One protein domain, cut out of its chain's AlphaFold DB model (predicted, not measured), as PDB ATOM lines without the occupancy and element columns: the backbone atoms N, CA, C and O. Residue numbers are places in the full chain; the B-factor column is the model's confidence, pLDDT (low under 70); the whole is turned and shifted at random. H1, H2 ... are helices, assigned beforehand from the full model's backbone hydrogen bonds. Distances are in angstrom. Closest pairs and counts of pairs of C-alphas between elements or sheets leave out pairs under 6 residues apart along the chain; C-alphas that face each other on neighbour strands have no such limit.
ATOM      1  N   THR A 285      41.016  19.570 -28.408       87.62
ATOM      2  CA  THR A 285      40.661  20.377 -27.233       87.62
ATOM      3  C   THR A 285      39.789  21.570 -27.607       87.62
ATOM      4  O   THR A 285      39.893  22.138 -28.702       87.62
ATOM      5  N   LYS A 286      38.949  22.008 -26.669       89.81
ATOM      6  CA  LYS A 286      38.164  23.241 -26.800       89.81
ATOM      7  C   LYS A 286      39.068  24.455 -26.992       89.81
ATOM      8  O   LYS A 286      38.732  25.330 -27.784       89.81
ATOM      9  N   LEU A 287      40.214  24.487 -26.305       91.31
ATOM     10  CA  LEU A 287      41.191  25.568 -26.426       91.31
ATOM     11  C   LEU A 287      41.749  25.665 -27.849       91.31
ATOM     12  O   LEU A 287      41.764  26.750 -28.426       91.31
ATOM     13  N   TYR A 288      42.150  24.545 -28.454       91.19
ATOM     14  CA  TYR A 288      42.643  24.559 -29.830       91.19
ATOM     15  C   TYR A 288      41.565  24.986 -30.823       91.19
ATOM     16  O   TYR A 288      41.815  25.840 -31.668       91.19
ATOM     17  N   GLN A 289      40.345  24.461 -30.687       91.00
ATOM     18  CA  GLN A 289      39.211  24.857 -31.531       91.00
ATOM     19  C   GLN A 289      38.858  26.344 -31.374       91.00
ATOM     20  O   GLN A 289      38.449  26.992 -32.339       91.00
ATOM     21  N   PHE A 290      39.014  26.904 -30.170       92.50
ATOM     22  CA  PHE A 290      38.840  28.334 -29.918       92.50
ATOM     23  C   PHE A 290      39.908  29.152 -30.645       92.50
ATOM     24  O   PHE A 290      39.576  30.121 -31.331       92.50
ATOM     25  N   ILE A 291      41.168  28.717 -30.562       93.44
ATOM     26  CA  ILE A 291      42.284  29.355 -31.263       93.44
ATOM     27  C   ILE A 291      42.085  29.275 -32.779       93.44
ATOM     28  O   ILE A 291      42.181  30.277 -33.484       93.44
ATOM     29  N   GLU A 292      41.723  28.109 -33.304       93.62
ATOM     30  CA  GLU A 292      41.416  27.930 -34.723       93.62
ATOM     31  C   GLU A 292      40.285  28.867 -35.181       93.62
ATOM     32  O   GLU A 292      40.370  29.505 -36.234       93.62
ATOM     33  N   LEU A 293      39.229  28.990 -34.373       93.12
ATOM     34  CA  LEU A 293      38.103  29.879 -34.635       93.12
ATOM     35  C   LEU A 293      38.555  31.340 -34.718       93.12
ATOM     36  O   LEU A 293      38.253  31.994 -35.715       93.12
ATOM     37  N   GLN A 294      39.303  31.840 -33.731       92.94
ATOM     38  CA  GLN A 294      39.823  33.213 -33.746       92.94
ATOM     39  C   GLN A 294      40.760  33.452 -34.938       92.94
ATOM     40  O   GLN A 294      40.652  34.475 -35.614       92.94
ATOM     41  N   LEU A 295      41.627  32.490 -35.267       92.44
ATOM     42  CA  LEU A 295      42.533  32.604 -36.409       92.44
ATOM     43  C   LEU A 295      41.773  32.690 -37.740       92.44
ATOM     44  O   LEU A 295      42.123  33.507 -38.593       92.44
ATOM     45  N   ASN A 296      40.734  31.874 -37.924       91.12
ATOM     46  CA  ASN A 296      39.904  31.905 -39.130       91.12
ATOM     47  C   ASN A 296      39.125  33.221 -39.248       91.12
ATOM     48  O   ASN A 296      39.107  33.823 -40.319       91.12
ATOM     49  N   LEU A 297      38.596  33.744 -38.141       90.88
ATOM     50  CA  LEU A 297      37.962  35.065 -38.104       90.88
ATOM     51  C   LEU A 297      38.922  36.186 -38.530       90.88
ATOM     52  O   LEU A 297      38.572  37.024 -39.357       90.88
ATOM     53  N   LEU A 298      40.160  36.175 -38.024       88.81
ATOM     54  CA  LEU A 298      41.204  37.130 -38.422       88.81
ATOM     55  C   LEU A 298      41.622  36.982 -39.895       88.81
ATOM     56  O   LEU A 298      42.172  37.918 -40.486       88.81
ATOM     57  N   ARG A 299      41.411  35.803 -40.494       85.38
ATOM     58  CA  ARG A 299      41.664  35.540 -41.919       85.38
ATOM     59  C   ARG A 299      40.582  36.106 -42.822       85.38
ATOM     60  O   ARG A 299      40.927  36.617 -43.883       85.38
ATOM     61  N   GLU A 300      39.329  36.032 -42.387       80.56
ATOM     62  CA  GLU A 300      38.151  36.488 -43.134       80.56
ATOM     63  C   GLU A 300      37.931  38.008 -43.091       80.56
ATOM     64  O   GLU A 300      37.125  38.530 -43.860       80.56
ATOM     65  N   LYS A 301      38.651  38.749 -42.237       76.69
ATOM     66  CA  LYS A 301      38.604  40.219 -42.251       76.69
ATOM     67  C   LYS A 301      39.106  40.779 -43.585       76.69
ATOM     68  O   LYS A 301      40.181  40.417 -44.066       76.69
ATOM     69  N   GLU A 302      38.349  41.722 -44.145       62.62
ATOM     70  CA  GLU A 302      38.737  42.427 -45.365       62.62
ATOM     71  C   GLU A 302      40.023  43.242 -45.167       62.62
ATOM     72  O   GLU A 302      40.214  43.939 -44.163       62.62
ATOM     73  N   VAL A 303      40.901  43.198 -46.170       57.38
ATOM     74  CA  VAL A 303      42.163  43.943 -46.173       57.38
ATOM     75  C   VAL A 303      41.869  45.447 -46.123       57.38
ATOM     76  O   VAL A 303      41.380  46.027 -47.087       57.38
ATOM     77  N   GLY A 304      42.192  46.088 -44.996       59.12
ATOM     78  CA  GLY A 304      42.087  47.542 -44.812       59.12
ATOM     79  C   GLY A 304      41.002  48.009 -43.837       59.12
ATOM     80  O   GLY A 304      41.064  49.163 -43.407       59.12
ATOM     81  N   GLN A 305      40.070  47.146 -43.413       65.88
ATOM     82  CA  GLN A 305      39.085  47.503 -42.386       65.88
ATOM     83  C   GLN A 305      39.521  47.003 -40.997       65.88
ATOM     84  O   GLN A 305      39.416  45.823 -40.673       65.88
ATOM     85  N   LYS A 306      40.053  47.912 -40.167       65.94
ATOM     86  CA  LYS A 306      40.643  47.552 -38.863       65.94
ATOM     87  C   LYS A 306      39.614  47.154 -37.801       65.94
ATOM     88  O   LYS A 306      39.874  46.223 -37.052       65.94
ATOM     89  N   ASP A 307      38.437  47.776 -37.784       76.88
ATOM     90  CA  ASP A 307      37.511  47.672 -36.641       76.88
ATOM     91  C   ASP A 307      36.180  46.984 -36.982       76.88
ATOM     92  O   ASP A 307      35.213  47.097 -36.227       76.88
ATOM     93  N   THR A 308      36.085  46.326 -38.136       84.62
ATOM     94  CA  THR A 308      34.845  45.707 -38.616       84.62
ATOM     95  C   THR A 308      35.033  44.219 -38.877       84.62
ATOM     96  O   THR A 308      36.115  43.750 -39.230       84.62
ATOM     97  N   LEU A 309      33.950  43.470 -38.698       88.06
ATOM     98  CA  LEU A 309      33.854  42.058 -39.045       88.06
ATOM     99  C   LEU A 309      32.599  41.846 -39.907       88.06
ATOM    100  O   LEU A 309      31.570  42.470 -39.625       88.06
ATOM    101  N   PRO A 310      32.636  40.983 -40.935       89.62
ATOM    102  CA  PRO A 310      31.425  40.580 -41.632       89.62
ATOM    103  C   PRO A 310      30.423  39.936 -40.670       89.62
ATOM    104  O   PRO A 310      30.764  39.066 -39.865       89.62
ATOM    105  N   LEU A 311      29.164  40.361 -40.749       88.56
ATOM    106  CA  LEU A 311      28.114  39.880 -39.850       88.56
ATOM    107  C   LEU A 311      27.812  38.387 -40.069       88.56
ATOM    108  O   LEU A 311      27.495  37.671 -39.123       88.56
ATOM    109  N   GLU A 312      27.964  37.904 -41.304       88.69
ATOM    110  CA  GLU A 312      27.837  36.482 -41.654       88.69
ATOM    111  C   GLU A 312      28.928  35.632 -40.988       88.69
ATOM    112  O   GLU A 312      28.640  34.562 -40.451       88.69
ATOM    113  N   THR A 313      30.156  36.150 -40.942       89.69
ATOM    114  CA  THR A 313      31.297  35.540 -40.250       89.69
ATOM    115  C   THR A 313      31.082  35.498 -38.731       89.69
ATOM    116  O   THR A 313      31.342  34.478 -38.094       89.69
ATOM    117  N   LEU A 314      30.532  36.561 -38.128       90.88
ATOM    118  CA  LEU A 314      30.132  36.522 -36.715       90.88
ATOM    119  C   LEU A 314      29.040  35.469 -36.480       90.88
ATOM    120  O   LEU A 314      29.141  34.664 -35.556       90.88
ATOM    121  N   LEU A 315      28.006  35.447 -37.323       91.50
ATOM    122  CA  LEU A 315      26.904  34.497 -37.198       91.50
ATOM    123  C   LEU A 315      27.394  33.044 -37.286       91.50
ATOM    124  O   LEU A 315      26.954  32.211 -36.491       91.50
ATOM    125  N   SER A 316      28.308  32.737 -38.209       90.56
ATOM    126  CA  SER A 316      28.887  31.395 -38.348       90.56
ATOM    127  C   SER A 316      29.751  31.019 -37.138       90.56
ATOM    128  O   SER A 316      29.674  29.890 -36.647       90.56
ATOM    129  N   ALA A 317      30.517  31.965 -36.588       91.25
ATOM    130  CA  ALA A 317      31.324  31.735 -35.396       91.25
ATOM    131  C   ALA A 317      30.470  31.481 -34.153       91.25
ATOM    132  O   ALA A 317      30.744  30.537 -33.418       91.25
ATOM    133  N   VAL A 318      29.407  32.259 -33.937       91.00
ATOM    134  CA  VAL A 318      28.506  32.105 -32.781       91.00
ATOM    135  C   VAL A 318      27.740  30.772 -32.821       91.00
ATOM    136  O   VAL A 318      27.371  30.229 -31.780       91.00
ATOM    137  N   GLN A 319      27.548  30.178 -34.005       88.50
ATOM    138  CA  GLN A 319      26.959  28.838 -34.138       88.50
ATOM    139  C   GLN A 319      27.890  27.726 -33.640       88.50
ATOM    140  O   GLN A 319      27.410  26.674 -33.201       88.50
ATOM    141  N   LYS A 320      29.211  27.949 -33.660       90.94
ATOM    142  CA  LYS A 320      30.182  26.983 -33.142       90.94
ATOM    143  C   LYS A 320      30.065  26.902 -31.620       90.94
ATOM    144  O   LYS A 320      30.110  27.908 -30.915       90.94
ATOM    145  N   ARG A 321      29.959  25.671 -31.109       88.75
ATOM    146  CA  ARG A 321      29.762  25.367 -29.682       88.75
ATOM    147  C   ARG A 321      30.782  26.070 -28.781       88.75
ATOM    148  O   ARG A 321      30.392  26.639 -27.773       88.75
ATOM    149  N   VAL A 322      32.052  26.060 -29.177       90.38
ATOM    150  CA  VAL A 322      33.168  26.654 -28.426       90.38
ATOM    151  C   VAL A 322      32.996  28.163 -28.222       90.38
ATOM    152  O   VAL A 322      33.135  28.650 -27.105       90.38
ATOM    153  N   CYS A 323      32.618  28.900 -29.271       91.38
ATOM    154  CA  CYS A 323      32.323  30.333 -29.177       91.38
ATOM    155  C   CYS A 323      31.095  30.584 -28.295       91.38
ATOM    156  O   CYS A 323      31.114  31.431 -27.403       91.38
ATOM    157  N   ARG A 324      30.037  29.797 -28.514       90.56
ATOM    158  CA  ARG A 324      28.777  29.917 -27.782       90.56
ATOM    159  C   ARG A 324      28.951  29.727 -26.276       90.56
ATOM    160  O   ARG A 324      28.446  30.537 -25.508       90.56
ATOM    161  N   GLU A 325      29.656  28.671 -25.869       89.94
ATOM    162  CA  GLU A 325      29.913  28.354 -24.458       89.94
ATOM    163  C   GLU A 325      30.786  29.420 -23.785       89.94
ATOM    164  O   GLU A 325      30.506  29.796 -22.651       89.94
ATOM    165  N   TYR A 326      31.806  29.931 -24.479       91.56
ATOM    166  CA  TYR A 326      32.735  30.902 -23.899       91.56
ATOM    167  C   TYR A 326      32.117  32.293 -23.716       91.56
ATOM    168  O   TYR A 326      32.156  32.840 -22.611       91.56
ATOM    169  N   TYR A 327      31.508  32.844 -24.774       91.88
ATOM    170  CA  TYR A 327      30.918  34.192 -24.761       91.88
ATOM    171  C   TYR A 327      29.457  34.215 -24.277       91.88
ATOM    172  O   TYR A 327      28.875  35.284 -24.098       91.88
ATOM    173  N   GLY A 328      28.837  33.049 -24.067       91.19
ATOM    174  CA  GLY A 328      27.475  32.936 -23.542       91.19
ATOM    175  C   GLY A 328      26.384  33.368 -24.524       91.19
ATOM    176  O   GLY A 328      25.389  33.967 -24.108       91.19
ATOM    177  N   PHE A 329      26.558  33.109 -25.822       92.62
ATOM    178  CA  PHE A 329      25.524  33.380 -26.826       92.62
ATOM    179  C   PHE A 329      24.388  32.339 -26.765       92.62
ATOM    180  O   PHE A 329      24.632  31.145 -26.606       92.62
ATOM    181  N   TRP A 330      23.135  32.763 -26.919       89.06
ATOM    182  CA  TRP A 330      21.944  31.900 -26.862       89.06
ATOM    183  C   TRP A 330      21.021  32.128 -28.061       89.06
ATOM    184  O   TRP A 330      21.272  33.013 -28.872       89.06
ATOM    185  N   GLU A 331      19.955  31.327 -28.186       87.06
ATOM    186  CA  GLU A 331      19.006  31.356 -29.319       87.06
ATOM    187  C   GLU A 331      18.512  32.767 -29.675       87.06
ATOM    188  O   GLU A 331      18.466  33.134 -30.853       87.06
ATOM    189  N   GLU A 332      18.227  33.584 -28.663       87.94
ATOM    190  CA  GLU A 332      17.800  34.978 -28.817       87.94
ATOM    191  C   GLU A 332      18.842  35.831 -29.558       87.94
ATOM    192  O   GLU A 332      18.490  36.578 -30.472       87.94
ATOM    193  N   ASP A 333      20.132  35.658 -29.255       90.06
ATOM    194  CA  ASP A 333      21.225  36.410 -29.879       90.06
ATOM    195  C   ASP A 333      21.332  36.091 -31.387       90.06
ATOM    196  O   ASP A 333      21.580  36.977 -32.209       90.06
ATOM    197  N   PHE A 334      21.065  34.843 -31.794       89.12
ATOM    198  CA  PHE A 334      21.036  34.464 -33.215       89.12
ATOM    199  C   PHE A 334      19.885  35.124 -33.967       89.12
ATOM    200  O   PHE A 334      20.034  35.484 -35.140       89.12
ATOM    201  N   ILE A 335      18.725  35.260 -33.319       88.75
ATOM    202  CA  ILE A 335      17.570  35.940 -33.906       88.75
ATOM    203  C   ILE A 335      17.924  37.409 -34.156       88.75
ATOM    204  O   ILE A 335      17.621  37.920 -35.235       88.75
ATOM    205  N   LEU A 336      18.611  38.064 -33.215       89.38
ATOM    206  CA  LEU A 336      19.066  39.450 -33.360       89.38
ATOM    207  C   LEU A 336      20.070  39.613 -34.509       89.38
ATOM    208  O   LEU A 336      19.864  40.460 -35.379       89.38
ATOM    209  N   LEU A 337      21.087  38.750 -34.599       90.19
ATOM    210  CA  LEU A 337      22.041  38.757 -35.721       90.19
ATOM    211  C   LEU A 337      21.343  38.560 -37.077       90.19
ATOM    212  O   LEU A 337      21.666  39.231 -38.057       90.19
ATOM    213  N   ARG A 338      20.340  37.674 -37.148       88.94
ATOM    214  CA  ARG A 338      19.548  37.462 -38.372       88.94
ATOM    215  C   ARG A 338      18.649  38.648 -38.712       88.94
ATOM    216  O   ARG A 338      18.443  38.898 -39.896       88.94
ATOM    217  N   LYS A 339      18.093  39.354 -37.722       89.56
ATOM    218  CA  LYS A 339      17.327  40.592 -37.959       89.56
ATOM    219  C   LYS A 339      18.212  41.651 -38.604       89.56
ATOM    220  O   LYS A 339      17.839  42.195 -39.631       89.56
ATOM    221  N   LEU A 340      19.416  41.851 -38.074       88.50
ATOM    222  CA  LEU A 340      20.388  42.791 -38.631       88.50
ATOM    223  C   LEU A 340      20.745  42.467 -40.092       88.50
ATOM    224  O   LEU A 340      20.734  43.362 -40.932       88.50
ATOM    225  N   LEU A 341      20.967  41.189 -40.419       87.94
ATOM    226  CA  LEU A 341      21.191  40.757 -41.808       87.94
ATOM    227  C   LEU A 341      19.984  41.025 -42.724       87.94
ATOM    228  O   LEU A 341      20.173  41.324 -43.902       87.94
ATOM    229  N   LYS A 342      18.750  40.899 -42.210       88.88
ATOM    230  CA  LYS A 342      17.521  41.197 -42.970       88.88
ATOM    231  C   LYS A 342      17.371  42.687 -43.265       88.88
ATOM    232  O   LYS A 342      16.924  43.023 -44.352       88.88
ATOM    233  N   GLU A 343      17.797  43.543 -42.342       86.69
ATOM    234  CA  GLU A 343      17.855  45.002 -42.507       86.69
ATOM    235  C   GLU A 343      19.093  45.458 -43.312       86.69
ATOM    236  O   GLU A 343      19.552  46.589 -43.187       86.69
ATOM    237  N   GLU A 344      19.671  44.561 -44.116       85.12
ATOM    238  CA  GLU A 344      20.815  44.797 -45.008       85.12
ATOM    239  C   GLU A 344      22.136  45.211 -44.328       85.12
ATOM    240  O   GLU A 344      23.101  45.559 -45.015       85.12
ATOM    241  N   TYR A 345      22.263  45.089 -43.001       85.81
ATOM    242  CA  TYR A 345      23.553  45.276 -42.334       85.81
ATOM    243  C   TYR A 345      24.500  44.128 -42.686       85.81
ATOM    244  O   TYR A 345      24.219  42.959 -42.428       85.81
ATOM    245  N   ARG A 346      25.661  44.466 -43.255       88.12
ATOM    246  CA  ARG A 346      26.686  43.485 -43.664       88.12
ATOM    247  C   ARG A 346      27.886  43.408 -42.729       88.12
ATOM    248  O   ARG A 346      28.564  42.385 -42.702       88.12
ATOM    249  N   LEU A 347      28.137  44.460 -41.956       87.62
ATOM    250  CA  LEU A 347      29.310  44.592 -41.093       87.62
ATOM    251  C   LEU A 347      28.893  44.876 -39.651       87.62
ATOM    252  O   LEU A 347      27.844  45.471 -39.401       87.62
ATOM    253  N   ILE A 348      29.757  44.500 -38.713       87.88
ATOM    254  CA  ILE A 348      29.617  44.809 -37.293       87.88
ATOM    255  C   ILE A 348      30.913  45.405 -36.744       87.88
ATOM    256  O   ILE A 348      32.004  45.029 -37.163       87.88
ATOM    257  N   SER A 349      30.789  46.372 -35.836       88.00
ATOM    258  CA  SER A 349      31.907  47.031 -35.152       88.00
ATOM    259  C   SER A 349      31.445  47.599 -33.816       88.00
ATOM    260  O   SER A 349      30.254  47.849 -33.628       88.00
ATOM    261  N   MET A 350      32.396  47.915 -32.935       85.12
ATOM    262  CA  MET A 350      32.114  48.593 -31.663       85.12
ATOM    263  C   MET A 350      31.334  49.904 -31.846       85.12
ATOM    264  O   MET A 350      30.429  50.202 -31.075       85.12
ATOM    265  N   LYS A 351      31.631  50.664 -32.910       85.50
ATOM    266  CA  LYS A 351      30.933  51.921 -33.228       85.50
ATOM    267  C   LYS A 351      29.485  51.688 -33.661       85.50
ATOM    268  O   LYS A 351      28.615  52.485 -33.327       85.50
ATOM    269  N   LEU A 352      29.224  50.609 -34.402       85.12
ATOM    270  CA  LEU A 352      27.871  50.271 -34.855       85.12
ATOM    271  C   LEU A 352      26.989  49.812 -33.692       85.12
ATOM    272  O   LEU A 352      25.829  50.198 -33.646       85.12
ATOM    273  N   LEU A 353      27.550  49.094 -32.713       83.06
ATOM    274  CA  LEU A 353      26.829  48.679 -31.501       83.06
ATOM    275  C   LEU A 353      26.336  49.860 -30.645       83.06
ATOM    276  O   LEU A 353      25.414  49.697 -29.852       83.06
ATOM    277  N   GLN A 354      26.936  51.043 -30.807       80.44
ATOM    278  CA  GLN A 354      26.561  52.278 -30.110       80.44
ATOM    279  C   GLN A 354      25.640  53.186 -30.946       80.44
ATOM    280  O   GLN A 354      25.224  54.244 -30.475       80.44
ATOM    281  N   ASN A 355      25.339  52.818 -32.195       83.38
ATOM    282  CA  ASN A 355      24.527  53.631 -33.096       83.38
ATOM    283  C   ASN A 355      23.031  53.476 -32.772       83.38
ATOM    284  O   ASN A 355      22.528  52.358 -32.676       83.38
ATOM    285  N   THR A 356      22.305  54.591 -32.672       75.88
ATOM    286  CA  THR A 356      20.860  54.616 -32.382       75.88
ATOM    287  C   THR A 356      20.036  53.778 -33.356       75.88
ATOM    288  O   THR A 356      19.193  53.009 -32.910       75.88
ATOM    289  N   ASN A 357      20.332  53.822 -34.660       78.81
ATOM    290  CA  ASN A 357      19.597  53.037 -35.662       78.81
ATOM    291  C   ASN A 357      19.817  51.528 -35.478       78.81
ATOM    292  O   ASN A 357      18.939  50.720 -35.759       78.81
ATOM    293  N   TYR A 358      21.006  51.142 -35.011       78.38
ATOM    294  CA  TYR A 358      21.338  49.748 -34.744       78.38
ATOM    295  C   TYR A 358      20.596  49.248 -33.502       78.38
ATOM    296  O   TYR A 358      20.008  48.169 -33.535       78.38
ATOM    297  N   ILE A 359      20.573  50.069 -32.444       79.44
ATOM    298  CA  ILE A 359      19.872  49.811 -31.176       79.44
ATOM    299  C   ILE A 359      18.358  49.681 -31.394       79.44
ATOM    300  O   ILE A 359      17.739  48.782 -30.830       79.44
ATOM    301  N   GLU A 360      17.764  50.510 -32.255       79.00
ATOM    302  CA  GLU A 360      16.337  50.429 -32.604       79.00
ATOM    303  C   GLU A 360      15.952  49.082 -33.240       79.00
ATOM    304  O   GLU A 360      14.877  48.553 -32.958       79.00
ATOM    305  N   ILE A 361      16.833  48.488 -34.054       78.75
ATOM    306  CA  ILE A 361      16.581  47.209 -34.744       78.75
ATOM    307  C   ILE A 361      16.718  46.017 -33.793       78.75
ATOM    308  O   ILE A 361      15.921  45.071 -33.846       78.75
ATOM    309  N   ILE A 362      17.745  46.030 -32.941       78.38
ATOM    310  CA  ILE A 362      17.986  44.937 -31.993       78.38
ATOM    311  C   ILE A 362      17.049  45.006 -30.782       78.38
ATOM    312  O   ILE A 362      16.742  43.956 -30.227       78.38
ATOM    313  N   GLY A 363      16.541  46.189 -30.419       71.88
ATOM    314  CA  GLY A 363      15.787  46.438 -29.186       71.88
ATOM    315  C   GLY A 363      16.703  46.639 -27.970       71.88
ATOM    316  O   GLY A 363      17.918  46.482 -28.064       71.88
ATOM    317  N   GLU A 364      16.147  46.968 -26.798       71.94
ATOM    318  CA  GLU A 364      16.924  47.116 -25.551       71.94
ATOM    319  C   GLU A 364      17.440  45.758 -25.025       71.94
ATOM    320  O   GLU A 364      16.976  45.228 -24.017       71.94
ATOM    321  N   HIS A 365      18.433  45.187 -25.706       82.12
ATOM    322  CA  HIS A 365      19.132  43.961 -25.322       82.12
ATOM    323  C   HIS A 365      20.594  44.275 -24.959       82.12
ATOM    324  O   HIS A 365      21.513  43.918 -25.703       82.12
ATOM    325  N   PRO A 366      20.852  44.936 -23.811       80.88
ATOM    326  CA  PRO A 366      22.203  45.342 -23.414       80.88
ATOM    327  C   PRO A 366      23.154  44.148 -23.258       80.88
ATOM    328  O   PRO A 366      24.346  44.269 -23.538       80.88
ATOM    329  N   SER A 367      22.628  42.974 -22.890       86.94
ATOM    330  CA  SER A 367      23.401  41.733 -22.811       86.94
ATOM    331  C   SER A 367      23.950  41.290 -24.166       86.94
ATOM    332  O   SER A 367      25.076  40.809 -24.224       86.94
ATOM    333  N   PHE A 368      23.194  41.450 -25.257       89.25
ATOM    334  CA  PHE A 368      23.660  41.106 -26.603       89.25
ATOM    335  C   PHE A 368      24.809  42.027 -27.017       89.25
ATOM    336  O   PHE A 368      25.877  41.545 -27.397       89.25
ATOM    337  N   CYS A 369      24.624  43.343 -26.863       87.94
ATOM    338  CA  CYS A 369      25.662  44.327 -27.170       87.94
ATOM    339  C   CYS A 369      26.942  44.049 -26.381       87.94
ATOM    340  O   CYS A 369      28.016  44.029 -26.969       87.94
ATOM    341  N   GLN A 370      26.828  43.756 -25.083       89.38
ATOM    342  CA  GLN A 370      27.978  43.435 -24.242       89.38
ATOM    343  C   GLN A 370      28.725  42.181 -24.723       89.38
ATOM    344  O   GLN A 370      29.947  42.215 -24.832       89.38
ATOM    345  N   LYS A 371      28.019  41.089 -25.051       93.00
ATOM    346  CA  LYS A 371      28.653  39.852 -25.550       93.00
ATOM    347  C   LYS A 371      29.395  40.081 -26.863       93.00
ATOM    348  O   LYS A 371      30.527  39.633 -27.015       93.00
ATOM    349  N   VAL A 372      28.763  40.779 -27.809       91.44
ATOM    350  CA  VAL A 372      29.393  41.101 -29.097       91.44
ATOM    351  C   VAL A 372      30.580  42.041 -28.894       91.44
ATOM    352  O   VAL A 372      31.602  41.863 -29.548       91.44
ATOM    353  N   SER A 373      30.480  43.003 -27.974       90.75
ATOM    354  CA  SER A 373      31.593  43.883 -27.629       90.75
ATOM    355  C   SER A 373      32.798  43.110 -27.106       90.75
ATOM    356  O   SER A 373      33.873  43.259 -27.674       90.75
ATOM    357  N   ILE A 374      32.610  42.225 -26.121       91.69
ATOM    358  CA  ILE A 374      33.689  41.376 -25.585       91.69
ATOM    359  C   ILE A 374      34.293  40.511 -26.699       91.69
ATOM    360  O   ILE A 374      35.506  40.452 -26.848       91.69
ATOM    361  N   PHE A 375      33.457  39.897 -27.542       92.62
ATOM    362  CA  PHE A 375      33.926  39.104 -28.681       92.62
ATOM    363  C   PHE A 375      34.810  39.912 -29.646       92.62
ATOM    364  O   PHE A 375      35.851  39.427 -30.097       92.62
ATOM    365  N   LEU A 376      34.396  41.134 -29.992       91.25
ATOM    366  CA  LEU A 376      35.157  42.004 -30.890       91.25
ATOM    367  C   LEU A 376      36.440  42.517 -30.230       91.25
ATOM    368  O   LEU A 376      37.467  42.585 -30.901       91.25
ATOM    369  N   GLU A 377      36.393  42.852 -28.941       90.50
ATOM    370  CA  GLU A 377      37.559  43.258 -28.152       90.50
ATOM    371  C   GLU A 377      38.601  42.139 -28.100       90.50
ATOM    372  O   GLU A 377      39.750  42.370 -28.481       90.50
ATOM    373  N   ASP A 378      38.190  40.919 -27.752       91.38
ATOM    374  CA  ASP A 378      39.064  39.746 -27.702       91.38
ATOM    375  C   ASP A 378      39.706  39.462 -29.065       91.38
ATOM    376  O   ASP A 378      40.899  39.159 -29.138       91.38
ATOM    377  N   LEU A 379      38.940  39.567 -30.156       90.81
ATOM    378  CA  LEU A 379      39.440  39.319 -31.507       90.81
ATOM    379  C   LEU A 379      40.406  40.417 -31.977       90.81
ATOM    380  O   LEU A 379      41.460  40.122 -32.540       90.81
ATOM    381  N   PHE A 380      40.056  41.689 -31.779       89.19
ATOM    382  CA  PHE A 380      40.838  42.819 -32.291       89.19
ATOM    383  C   PHE A 380      42.050  43.147 -31.425       89.19
ATOM    384  O   PHE A 380      43.032  43.674 -31.951       89.19
ATOM    385  N   ALA A 381      42.049  42.763 -30.145       90.38
ATOM    386  CA  ALA A 381      43.241  42.818 -29.306       90.38
ATOM    387  C   ALA A 381      44.418  42.081 -29.967       90.38
ATOM    388  O   ALA A 381      45.536  42.599 -29.958       90.38
ATOM    389  N   ILE A 382      44.159  40.944 -30.630       91.06
ATOM    390  CA  ILE A 382      45.186  40.133 -31.303       91.06
ATOM    391  C   ILE A 382      45.939  40.934 -32.363       91.06
ATOM    392  O   ILE A 382      47.157  40.838 -32.467       91.06
ATOM    393  N   GLU A 383      45.252  41.773 -33.135       86.81
ATOM    394  CA  GLU A 383      45.865  42.543 -34.225       86.81
ATOM    395  C   GLU A 383      46.858  43.608 -33.744       86.81
ATOM    396  O   GLU A 383      47.647  44.123 -34.541       86.81
ATOM    397  N   THR A 384      46.824  43.944 -32.454       87.38
ATOM    398  CA  THR A 384      47.709  44.946 -31.847       87.38
ATOM    399  C   THR A 384      49.041  44.367 -31.375       87.38
ATOM    400  O   THR A 384      49.957  45.133 -31.059       87.38
ATOM    401  N   TRP A 385      49.172  43.037 -31.351       89.75
ATOM    402  CA  TRP A 385      50.342  42.357 -30.811       89.75
ATOM    403  C   TRP A 385      51.598  42.604 -31.637       89.75
ATOM    404  O   TRP A 385      51.582  42.639 -32.873       89.75
ATOM    405  N   LYS A 386      52.720  42.709 -30.930       85.25
ATOM    406  CA  LYS A 386      54.047  42.930 -31.511       85.25
ATOM    407  C   LYS A 386      55.081  41.914 -31.044       85.25
ATOM    408  O   LYS A 386      56.090  41.699 -31.716       85.25
ATOM    409  N   THR A 387      54.848  41.300 -29.894       83.81
ATOM    410  CA  THR A 387      55.830  40.508 -29.163       83.81
ATOM    411  C   THR A 387      55.235  39.205 -28.645       83.81
ATOM    412  O   THR A 387      54.022  39.047 -28.542       83.81
ATOM    413  N   GLY A 388      56.110  38.268 -28.267       79.56
ATOM    414  CA  GLY A 388      55.687  37.031 -27.601       79.56
ATOM    415  C   GLY A 388      55.042  37.285 -26.231       79.56
ATOM    416  O   GLY A 388      54.236  36.480 -25.775       79.56
ATOM    417  N   LYS A 389      55.353  38.427 -25.600       84.88
ATOM    418  CA  LYS A 389      54.718  38.873 -24.356       84.88
ATOM    419  C   LYS A 389      53.237  39.174 -24.543       84.88
ATOM    420  O   LYS A 389      52.454  38.785 -23.690       84.88
ATOM    421  N   ASP A 390      52.858  39.776 -25.665       88.19
ATOM    422  CA  ASP A 390      51.456  40.109 -25.929       88.19
ATOM    423  C   ASP A 390      50.584  38.843 -26.019       88.19
ATOM    424  O   ASP A 390      49.448  38.843 -25.555       88.19
ATOM    425  N   ILE A 391      51.146  37.735 -26.527       88.62
ATOM    426  CA  ILE A 391      50.482  36.421 -26.529       88.62
ATOM    427  C   ILE A 391      50.227  35.958 -25.089       88.62
ATOM    428  O   ILE A 391      49.116  35.558 -24.751       88.62
ATOM    429  N   TYR A 392      51.255  36.011 -24.237       87.38
ATOM    430  CA  TYR A 392      51.144  35.602 -22.838       87.38
ATOM    431  C   TYR A 392      50.139  36.474 -22.074       87.38
ATOM    432  O   TYR A 392      49.218  35.946 -21.456       87.38
ATOM    433  N   ASP A 393      50.259  37.800 -22.177       88.44
ATOM    434  CA  ASP A 393      49.380  38.757 -21.496       88.44
ATOM    435  C   ASP A 393      47.917  38.611 -21.956       88.44
ATOM    436  O   ASP A 393      46.992  38.787 -21.162       88.44
ATOM    437  N   TYR A 394      47.674  38.237 -23.213       90.81
ATOM    438  CA  TYR A 394      46.325  37.949 -23.693       90.81
ATOM    439  C   TYR A 394      45.701  36.735 -23.000       90.81
ATOM    440  O   TYR A 394      44.608  36.834 -22.446       90.81
ATOM    441  N   PHE A 395      46.391  35.594 -22.990       89.06
ATOM    442  CA  PHE A 395      45.843  34.370 -22.402       89.06
ATOM    443  C   PHE A 395      45.807  34.391 -20.869       89.06
ATOM    444  O   PHE A 395      44.959  33.725 -20.282       89.06
ATOM    445  N   GLU A 396      46.693  35.156 -20.228       85.50
ATOM    446  CA  GLU A 396      46.751  35.273 -18.768       85.50
ATOM    447  C   GLU A 396      45.782  36.337 -18.222       85.50
ATOM    448  O   GLU A 396      45.214  36.155 -17.147       85.50
ATOM    449  N   GLN A 397      45.610  37.463 -18.931       85.06
ATOM    450  CA  GLN A 397      44.908  38.646 -18.402       85.06
ATOM    451  C   GLN A 397      43.604  38.986 -19.131       85.06
ATOM    452  O   GLN A 397      42.733  39.600 -18.519       85.06
ATOM    453  N   HIS A 398      43.467  38.633 -20.413       83.56
ATOM    454  CA  HIS A 398      42.308  39.022 -21.232       83.56
ATOM    455  C   HIS A 398      41.323  37.864 -21.421       83.56
ATOM    456  O   HIS A 398      40.115  38.068 -21.360       83.56
ATOM    457  N   ILE A 399      41.830  36.642 -21.590       86.00
ATOM    458  CA  ILE A 399      41.012  35.437 -21.737       86.00
ATOM    459  C   ILE A 399      40.840  34.736 -20.392       86.00
ATOM    460  O   ILE A 399      41.792  34.517 -19.647       86.00
ATOM    461  N   GLU A 400      39.619  34.286 -20.104       85.12
ATOM    462  CA  GLU A 400      39.335  33.435 -18.946       85.12
ATOM    463  C   GLU A 400      39.806  31.993 -19.202       85.12
ATOM    464  O   GLU A 400      39.006  31.070 -19.374       85.12
ATOM    465  N   ILE A 401      41.122  31.778 -19.230       84.75
ATOM    466  CA  ILE A 401      41.719  30.510 -19.672       84.75
ATOM    467  C   ILE A 401      41.283  29.289 -18.846       84.75
ATOM    468  O   ILE A 401      41.242  28.165 -19.342       84.75
ATOM    469  N   GLN A 402      40.879  29.510 -17.595       85.06
ATOM    470  CA  GLN A 402      40.367  28.466 -16.705       85.06
ATOM    471  C   GLN A 402      39.076  27.814 -17.229       85.06
ATOM    472  O   GLN A 402      38.818  26.656 -16.897       85.06
ATOM    473  N   LYS A 403      38.299  28.504 -18.081       85.56
ATOM    474  CA  LYS A 403      37.116  27.943 -18.763       85.56
ATOM    475  C   LYS A 403      37.468  26.821 -19.745       85.56
ATOM    476  O   LYS A 403      36.587  26.052 -20.122       85.56
ATOM    477  N   TRP A 404      38.736  26.708 -20.133       86.00
ATOM    478  CA  TRP A 404      39.235  25.691 -21.057       86.00
ATOM    479  C   TRP A 404      39.844  24.472 -20.365       86.00
ATOM    480  O   TRP A 404      40.446  23.632 -21.026       86.00
ATOM    481  N   LYS A 405      39.696  24.348 -19.040       84.38
ATOM    482  CA  LYS A 405      39.998  23.088 -18.358       84.38
ATOM    483  C   LYS A 405      39.029  22.012 -18.826       84.38
ATOM    484  O   LYS A 405      37.813  22.198 -18.794       84.38
ATOM    485  N   GLU A 406      39.581  20.873 -19.210       82.00
ATOM    486  CA  GLU A 406      38.816  19.718 -19.658       82.00
ATOM    487  C   GLU A 406      39.138  18.543 -18.740       82.00
ATOM    488  O   GLU A 406      40.297  18.165 -18.596       82.00
ATOM    489  N   GLU A 407      38.117  17.950 -18.113       77.31
ATOM    490  CA  GLU A 407      38.302  16.751 -17.279       77.31
ATOM    491  C   GLU A 407      38.909  15.592 -18.084       77.31
ATOM    492  O   GLU A 407      39.641  14.766 -17.542       77.31
ATOM    493  N   GLU A 408      38.639  15.557 -19.392       74.88
ATOM    494  CA  GLU A 408      39.184  14.572 -20.325       74.88
ATOM    495  C   GLU A 408      40.707  14.711 -20.502       74.88
ATOM    496  O   GLU A 408      41.394  13.691 -20.630       74.88
ATOM    497  N   TYR A 409      41.227  15.945 -20.432       80.50
ATOM    498  CA  TYR A 409      42.628  16.316 -20.669       80.50
ATOM    499  C   TYR A 409      43.187  17.135 -19.492       80.50
ATOM    500  O   TYR A 409      43.283  18.365 -19.566       80.50
ATOM    501  N   PRO A 410      43.575  16.485 -18.382       76.12
ATOM    502  CA  PRO A 410      43.983  17.183 -17.164       76.12
ATOM    503  C   PRO A 410      45.235  18.058 -17.334       76.12
ATOM    504  O   PRO A 410      45.396  19.015 -16.582       76.12
ATOM    505  N   ASP A 411      46.107  17.753 -18.300       80.12
ATOM    506  CA  ASP A 411      47.351  18.483 -18.566       80.12
ATOM    507  C   ASP A 411      47.256  19.483 -19.732       80.12
ATOM    508  O   ASP A 411      48.271  20.063 -20.117       80.12
ATOM    509  N   VAL A 412      46.055  19.748 -20.270       86.94
ATOM    510  CA  VAL A 412      45.867  20.650 -21.426       86.94
ATOM    511  C   VAL A 412      46.461  22.040 -21.197       86.94
ATOM    512  O   VAL A 412      47.165  22.565 -22.058       86.94
ATOM    513  N   LEU A 413      46.220  22.630 -20.023       88.50
ATOM    514  CA  LEU A 413      46.725  23.965 -19.708       88.50
ATOM    515  C   LEU A 413      48.229  23.957 -19.437       88.50
ATOM    516  O   LEU A 413      48.918  24.871 -19.877       88.50
ATOM    517  N   ASP A 414      48.748  22.927 -18.769       85.88
ATOM    518  CA  ASP A 414      50.181  22.818 -18.475       85.88
ATOM    519  C   ASP A 414      50.992  22.751 -19.776       85.88
ATOM    520  O   ASP A 414      51.951  23.501 -19.967       85.88
ATOM    521  N   VAL A 415      50.548  21.906 -20.710       85.62
ATOM    522  CA  VAL A 415      51.152  21.759 -22.039       85.62
ATOM    523  C   VAL A 415      51.029  23.053 -22.848       85.62
ATOM    524  O   VAL A 415      51.991  23.483 -23.489       85.62
ATOM    525  N   PHE A 416      49.875  23.719 -22.792       90.44
ATOM    526  CA  PHE A 416      49.681  25.012 -23.446       90.44
ATOM    527  C   PHE A 416      50.646  26.085 -22.916       90.44
ATOM    528  O   PHE A 416      51.304  26.773 -23.703       90.44
ATOM    529  N   TYR A 417      50.788  26.204 -21.594       89.44
ATOM    530  CA  TYR A 417      51.704  27.163 -20.974       89.44
ATOM    531  C   TYR A 417      53.172  26.847 -21.255       89.44
ATOM    532  O   TYR A 417      53.979  27.768 -21.411       89.44
ATOM    533  N   GLU A 418      53.530  25.570 -21.387       86.69
ATOM    534  CA  GLU A 418      54.863  25.177 -21.829       86.69
ATOM    535  C   GLU A 418      55.163  25.748 -23.225       86.69
ATOM    536  O   GLU A 418      56.196  26.397 -23.417       86.69
ATOM    537  N   VAL A 419      54.242  25.599 -24.179       86.75
ATOM    538  CA  VAL A 419      54.386  26.163 -25.532       86.75
ATOM    539  C   VAL A 419      54.435  27.690 -25.500       86.75
ATOM    540  O   VAL A 419      55.320  28.287 -26.123       86.75
ATOM    541  N   LEU A 420      53.554  28.338 -24.730       87.12
ATOM    542  CA  LEU A 420      53.570  29.793 -24.562       87.12
ATOM    543  C   LEU A 420      54.906  30.297 -24.013       87.12
ATOM    544  O   LEU A 420      55.455  31.266 -24.535       87.12
ATOM    545  N   SER A 421      55.465  29.631 -23.002       84.50
ATOM    546  CA  SER A 421      56.744  30.020 -22.397       84.50
ATOM    547  C   SER A 421      57.895  29.972 -23.409       84.50
ATOM    548  O   SER A 421      58.754  30.861 -23.436       84.50
ATOM    549  N   ARG A 422      57.882  28.981 -24.311       81.81
ATOM    550  CA  ARG A 422      58.872  28.852 -25.387       81.81
ATOM    551  C   ARG A 422      58.739  29.994 -26.389       81.81
ATOM    552  O   ARG A 422      59.760  30.569 -26.766       81.81
ATOM    553  N   LEU A 423      57.510  30.347 -26.781       82.38
ATOM    554  CA  LEU A 423      57.229  31.475 -27.678       82.38
ATOM    555  C   LEU A 423      57.626  32.813 -27.049       82.38
ATOM    556  O   LEU A 423      58.343  33.591 -27.680       82.38
ATOM    557  N   TYR A 424      57.266  33.040 -25.786       81.06
ATOM    558  CA  TYR A 424      57.676  34.207 -25.007       81.06
ATOM    559  C   TYR A 424      59.202  34.379 -25.003       81.06
ATOM    560  O   TYR A 424      59.724  35.449 -25.315       81.06
ATOM    561  N   ALA A 425      59.934  33.294 -24.747       75.69
ATOM    562  CA  ALA A 425      61.391  33.292 -24.687       75.69
ATOM    563  C   ALA A 425      62.087  33.425 -26.058       75.69
ATOM    564  O   ALA A 425      63.320  33.343 -26.120       75.69
ATOM    565  N   THR A 426      61.353  33.569 -27.172       69.75
ATOM    566  CA  THR A 426      61.951  33.670 -28.517       69.75
ATOM    567  C   THR A 426      62.428  35.061 -28.932       69.75
ATOM    568  O   THR A 426      63.092  35.165 -29.961       69.75
ATOM    569  N   GLN A 427      62.202  36.101 -28.124       66.75
ATOM    570  CA  GLN A 427      62.635  37.473 -28.420       66.75
ATOM    571  C   GLN A 427      63.634  38.037 -27.399       66.75
ATOM    572  O   GLN A 427      63.719  37.554 -26.272       66.75
ATOM    573  N   GLY A 428      64.366  39.090 -27.793       60.03
ATOM    574  CA  GLY A 428      65.081  39.970 -26.853       60.03
ATOM    575  C   GLY A 428      66.556  40.254 -27.155       60.03
ATOM    576  O   GLY A 428      67.131  41.113 -26.497       60.03
ATOM    577  N   ASN A 429      67.159  39.602 -28.159       62.81
ATOM    578  CA  ASN A 429      68.589  39.743 -28.478       62.81
ATOM    579  C   ASN A 429      68.815  40.175 -29.942       62.81
ATOM    580  O   ASN A 429      67.952  39.964 -30.792       62.81
ATOM    581  N   GLU A 430      69.998  40.721 -30.266       61.53
ATOM    582  CA  GLU A 430      70.384  41.176 -31.626       61.53
ATOM    583  C   GLU A 430      70.141  40.125 -32.731       61.53
ATOM    584  O   GLU A 430      69.843  40.442 -33.889       61.53
ATOM    585  N   ASP A 431      70.239  38.851 -32.358       62.12
ATOM    586  CA  ASP A 431      70.162  37.706 -33.260       62.12
ATOM    587  C   ASP A 431      68.732  37.167 -33.457       62.12
ATOM    588  O   ASP A 431      68.465  36.451 -34.426       62.12
ATOM    589  N   PHE A 432      67.792  37.600 -32.616       71.44
ATOM    590  CA  PHE A 432      66.351  37.381 -32.757       71.44
ATOM    591  C   PHE A 432      65.643  38.739 -32.711       71.44
ATOM    592  O   PHE A 432      65.064  39.105 -31.682       71.44
ATOM    593  N   PRO A 433      65.746  39.532 -33.798       67.06
ATOM    594  CA  PRO A 433      65.113  40.841 -33.876       67.06
ATOM    595  C   PRO A 433      63.589  40.736 -33.765       67.06
ATOM    596  O   PRO A 433      63.015  39.650 -33.816       67.06
ATOM    597  N   SER A 434      62.932  41.895 -33.668       77.06
ATOM    598  CA  SER A 434      61.471  41.995 -33.710       77.06
ATOM    599  C   SER A 434      60.869  41.125 -34.820       77.06
ATOM    600  O   SER A 434      61.398  41.056 -35.938       77.06
ATOM    601  N   TYR A 435      59.740  40.492 -34.506       78.44
ATOM    602  CA  TYR A 435      58.997  39.623 -35.412       78.44
ATOM    603  C   TYR A 435      58.579  40.312 -36.722       78.44
ATOM    604  O   TYR A 435      58.398  39.640 -37.734       78.44
ATOM    605  N   GLU A 436      58.533  41.647 -36.740       78.81
ATOM    606  CA  GLU A 436      58.346  42.480 -37.939       78.81
ATOM    607  C   GLU A 436      59.343  42.164 -39.066       78.81
ATOM    608  O   GLU A 436      59.065  42.421 -40.231       78.81
ATOM    609  N   LYS A 437      60.518  41.599 -38.750       78.81
ATOM    610  CA  LYS A 437      61.504  41.199 -39.769       78.81
ATOM    611  C   LYS A 437      61.228  39.834 -40.402       78.81
ATOM    612  O   LYS A 437      61.903  39.477 -41.368       78.81
ATOM    613  N   TYR A 438      60.307  39.060 -39.839       79.12
ATOM    614  CA  TYR A 438      60.004  37.688 -40.252       79.12
ATOM    615  C   TYR A 438      58.617  37.550 -40.870       79.12
ATOM    616  O   TYR A 438      58.396  36.656 -41.685       79.12
ATOM    617  N   PHE A 439      57.697  38.424 -40.472       83.19
ATOM    618  CA  PHE A 439      56.311  38.384 -40.893       83.19
ATOM    619  C   PHE A 439      55.945  39.639 -41.676       83.19
ATOM    620  O   PHE A 439      56.225  40.755 -41.246       83.19
ATOM    621  N   GLU A 440      55.271  39.440 -42.803       76.50
ATOM    622  CA  GLU A 440      54.647  40.513 -43.572       76.50
ATOM    623  C   GLU A 440      53.167  40.654 -43.179       76.50
ATOM    624  O   GLU A 440      52.516  39.689 -42.771       76.50
ATOM    625  N   GLY A 441      52.612  41.862 -43.302       79.69
ATOM    626  CA  GLY A 441      51.203  42.130 -42.996       79.69
ATOM    627  C   GLY A 441      50.914  42.306 -41.501       79.69
ATOM    628  O   GLY A 441      51.668  42.959 -40.782       79.69
ATOM    629  N   ASN A 442      49.774  41.784 -41.032       85.06
ATOM    630  CA  ASN A 442      49.352  41.941 -39.640       85.06
ATOM    631  C   ASN A 442      50.204  41.051 -38.721       85.06
ATOM    632  O   ASN A 442      50.056  39.828 -38.699       85.06
ATOM    633  N   LEU A 443      51.102  41.684 -37.966       87.44
ATOM    634  CA  LEU A 443      52.033  40.993 -37.086       87.44
ATOM    635  C   LEU A 443      51.316  40.136 -36.039       87.44
ATOM    636  O   LEU A 443      51.655  38.966 -35.881       87.44
ATOM    637  N   GLY A 444      50.299  40.680 -35.381       88.56
ATOM    638  CA  GLY A 444      49.570  39.961 -34.350       88.56
ATOM    639  C   GLY A 444      48.857  38.711 -34.859       88.56
ATOM    640  O   GLY A 444      48.994  37.641 -34.269       88.56
ATOM    641  N   ARG A 445      48.229  38.780 -36.038       89.19
ATOM    642  CA  ARG A 445      47.666  37.600 -36.719       89.19
ATOM    643  C   ARG A 445      48.732  36.546 -37.024       89.19
ATOM    644  O   ARG A 445      48.475  35.356 -36.860       89.19
ATOM    645  N   ASN A 446      49.920  36.955 -37.467       89.38
ATOM    646  CA  ASN A 446      51.013  36.019 -37.737       89.38
ATOM    647  C   ASN A 446      51.555  35.378 -36.449       89.38
ATOM    648  O   ASN A 446      51.850  34.185 -36.441       89.38
ATOM    649  N   LEU A 447      51.630  36.125 -35.346       89.81
ATOM    650  CA  LEU A 447      51.983  35.577 -34.032       89.81
ATOM    651  C   LEU A 447      50.940  34.588 -33.524       89.81
ATOM    652  O   LEU A 447      51.285  33.523 -33.015       89.81
ATOM    653  N   TYR A 448      49.669  34.894 -33.747       91.88
ATOM    654  CA  TYR A 448      48.571  33.994 -33.436       91.88
ATOM    655  C   TYR A 448      48.624  32.708 -34.275       91.88
ATOM    656  O   TYR A 448      48.468  31.603 -33.758       91.88
ATOM    657  N   GLN A 449      48.952  32.825 -35.566       91.25
ATOM    658  CA  GLN A 449      49.189  31.674 -36.438       91.25
ATOM    659  C   GLN A 449      50.405  30.845 -35.998       91.25
ATOM    660  O   GLN A 449      50.390  29.619 -36.125       91.25
ATOM    661  N   LEU A 450      51.455  31.491 -35.484       89.81
ATOM    662  CA  LEU A 450      52.622  30.803 -34.940       89.81
ATOM    663  C   LEU A 450      52.256  29.978 -33.701       89.81
ATOM    664  O   LEU A 450      52.677  28.827 -33.610       89.81
ATOM    665  N   LEU A 451      51.449  30.534 -32.791       91.12
ATOM    666  CA  LEU A 451      50.902  29.801 -31.647       91.12
ATOM    667  C   LEU A 451      50.083  28.593 -32.111       91.12
ATOM    668  O   LEU A 451      50.375  27.475 -31.698       91.12
ATOM    669  N   TYR A 452      49.127  28.808 -33.018       91.69
ATOM    670  CA  TYR A 452      48.281  27.750 -33.575       91.69
ATOM    671  C   TYR A 452      49.104  26.581 -34.140       91.69
ATOM    672  O   TYR A 452      48.889  25.432 -33.764       91.69
ATOM    673  N   ARG A 453      50.107  26.870 -34.982       87.19
ATOM    674  CA  ARG A 453      50.987  25.834 -35.552       87.19
ATOM    675  C   ARG A 453      51.904  25.177 -34.521       87.19
ATOM    676  O   ARG A 453      52.309  24.045 -34.726       87.19
ATOM    677  N   SER A 454      52.261  25.874 -33.443       85.38
ATOM    678  CA  SER A 454      53.122  25.311 -32.393       85.38
ATOM    679  C   SER A 454      52.381  24.322 -31.494       85.38
ATOM    680  O   SER A 454      53.028  23.505 -30.852       85.38
ATOM    681  N   LEU A 455      51.050  24.417 -31.431       85.69
ATOM    682  CA  LEU A 455      50.185  23.479 -30.709       85.69
ATOM    683  C   LEU A 455      49.787  22.271 -31.560       85.69
ATOM    684  O   LEU A 455      49.354  21.254 -31.019       85.69
ATOM    685  N   ASP A 456      49.927  22.391 -32.880       77.12
ATOM    686  CA  ASP A 456      49.611  21.324 -33.815       77.12
ATOM    687  C   ASP A 456      50.496  20.096 -33.551       77.12
ATOM    688  O   ASP A 456      51.690  20.211 -33.272       77.12
TER     689      ASP A 456
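Overview. This is residues 285 to 456 of the 491 residues of an uncharacterized protein of Fusobacterium necrophorum subsp. funduliforme B35 (UniProt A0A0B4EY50). Four helices stand side by side in a row, H11, H1, H2 and H4, each pointing opposite to its neighbour, and the long helix H7 crosses over one face of that row. H8 and H10 pack on H11 at one end, H6 packs on H4 at the other, and H3 crosses H1. The printed part has 172 residues with eleven named helices, H1 to H11 in order, and no named strand: the class is all helix, the packing mostly crossed. It is compact, with a radius of gyration of the C-alphas of 17.4 A and spans of 54 by 40 by 22 A.

Arrangement. H1, residues 286 to 300, and H2, residues 311 to 319, form a helical hairpin and touch at a shallow tilt of 10 degrees, with C-alphas 297 and 313 closest at 7.0 A. H3, residues 321 to 327, touches H1 about perpendicular at 85 degrees, with C-alphas 290 and 322 closest at 6.1 A. H4, residues 331 to 342, touches H2 at a shallow tilt of 18 degrees, opposite ways, with C-alphas 315 and 337 closest at 6.6 A. H6, residues 356 to 362, touches residues 336 to 340 of H4 alone, with C-alphas 362 and 336 closest at 5.8 A. H5, residues 350 to 353, touches H7, residues 366 to 383, with C-alphas 350 and 373 closest at 6.2 A. H7 only just touches H1, with 3 pairs of C-alphas within 8 A, the closest being 379 and 294 at 6.5 A. H8, residues 388 to 398, touches H10, residues 412 to 424, with C-alphas 388 and 424 closest at 4.3 A. H9, residues 401 to 404, is close to H1 but not clearly touching, with C-alphas 404 and 287 closest at 5.7 A. H11, residues 443 to 455, touches H1 at 34 degrees, a shallow tilt only just short of steep, with C-alphas 452 and 291 closest at 6.6 A. Every O i to N i+4 pair is within hydrogen-bond range in H1, H2, H3, H4, H8, H10 and H11, against 2 of 3 in H6 and 12 of 14 in H7; H5 and H9 are too short for one.

Along the chain. H1 begins at C-alpha 286 (38.164, 23.241, -26.800) and is 21.0 A long. H7 is 26.2 A. H11, 18.7 A, ends at C-alpha 455 (50.185, 23.479, -30.709).

Size, cuts and confidence. The C-alphas of Glu 360 and Asp 431 are farthest apart, 55.3 A. The printed part has no cut. H10 to H11 is a long link. Mean pLDDT of the printed part is 84.8; residues 302 to 306, 426 to 431 and 433 are under 70.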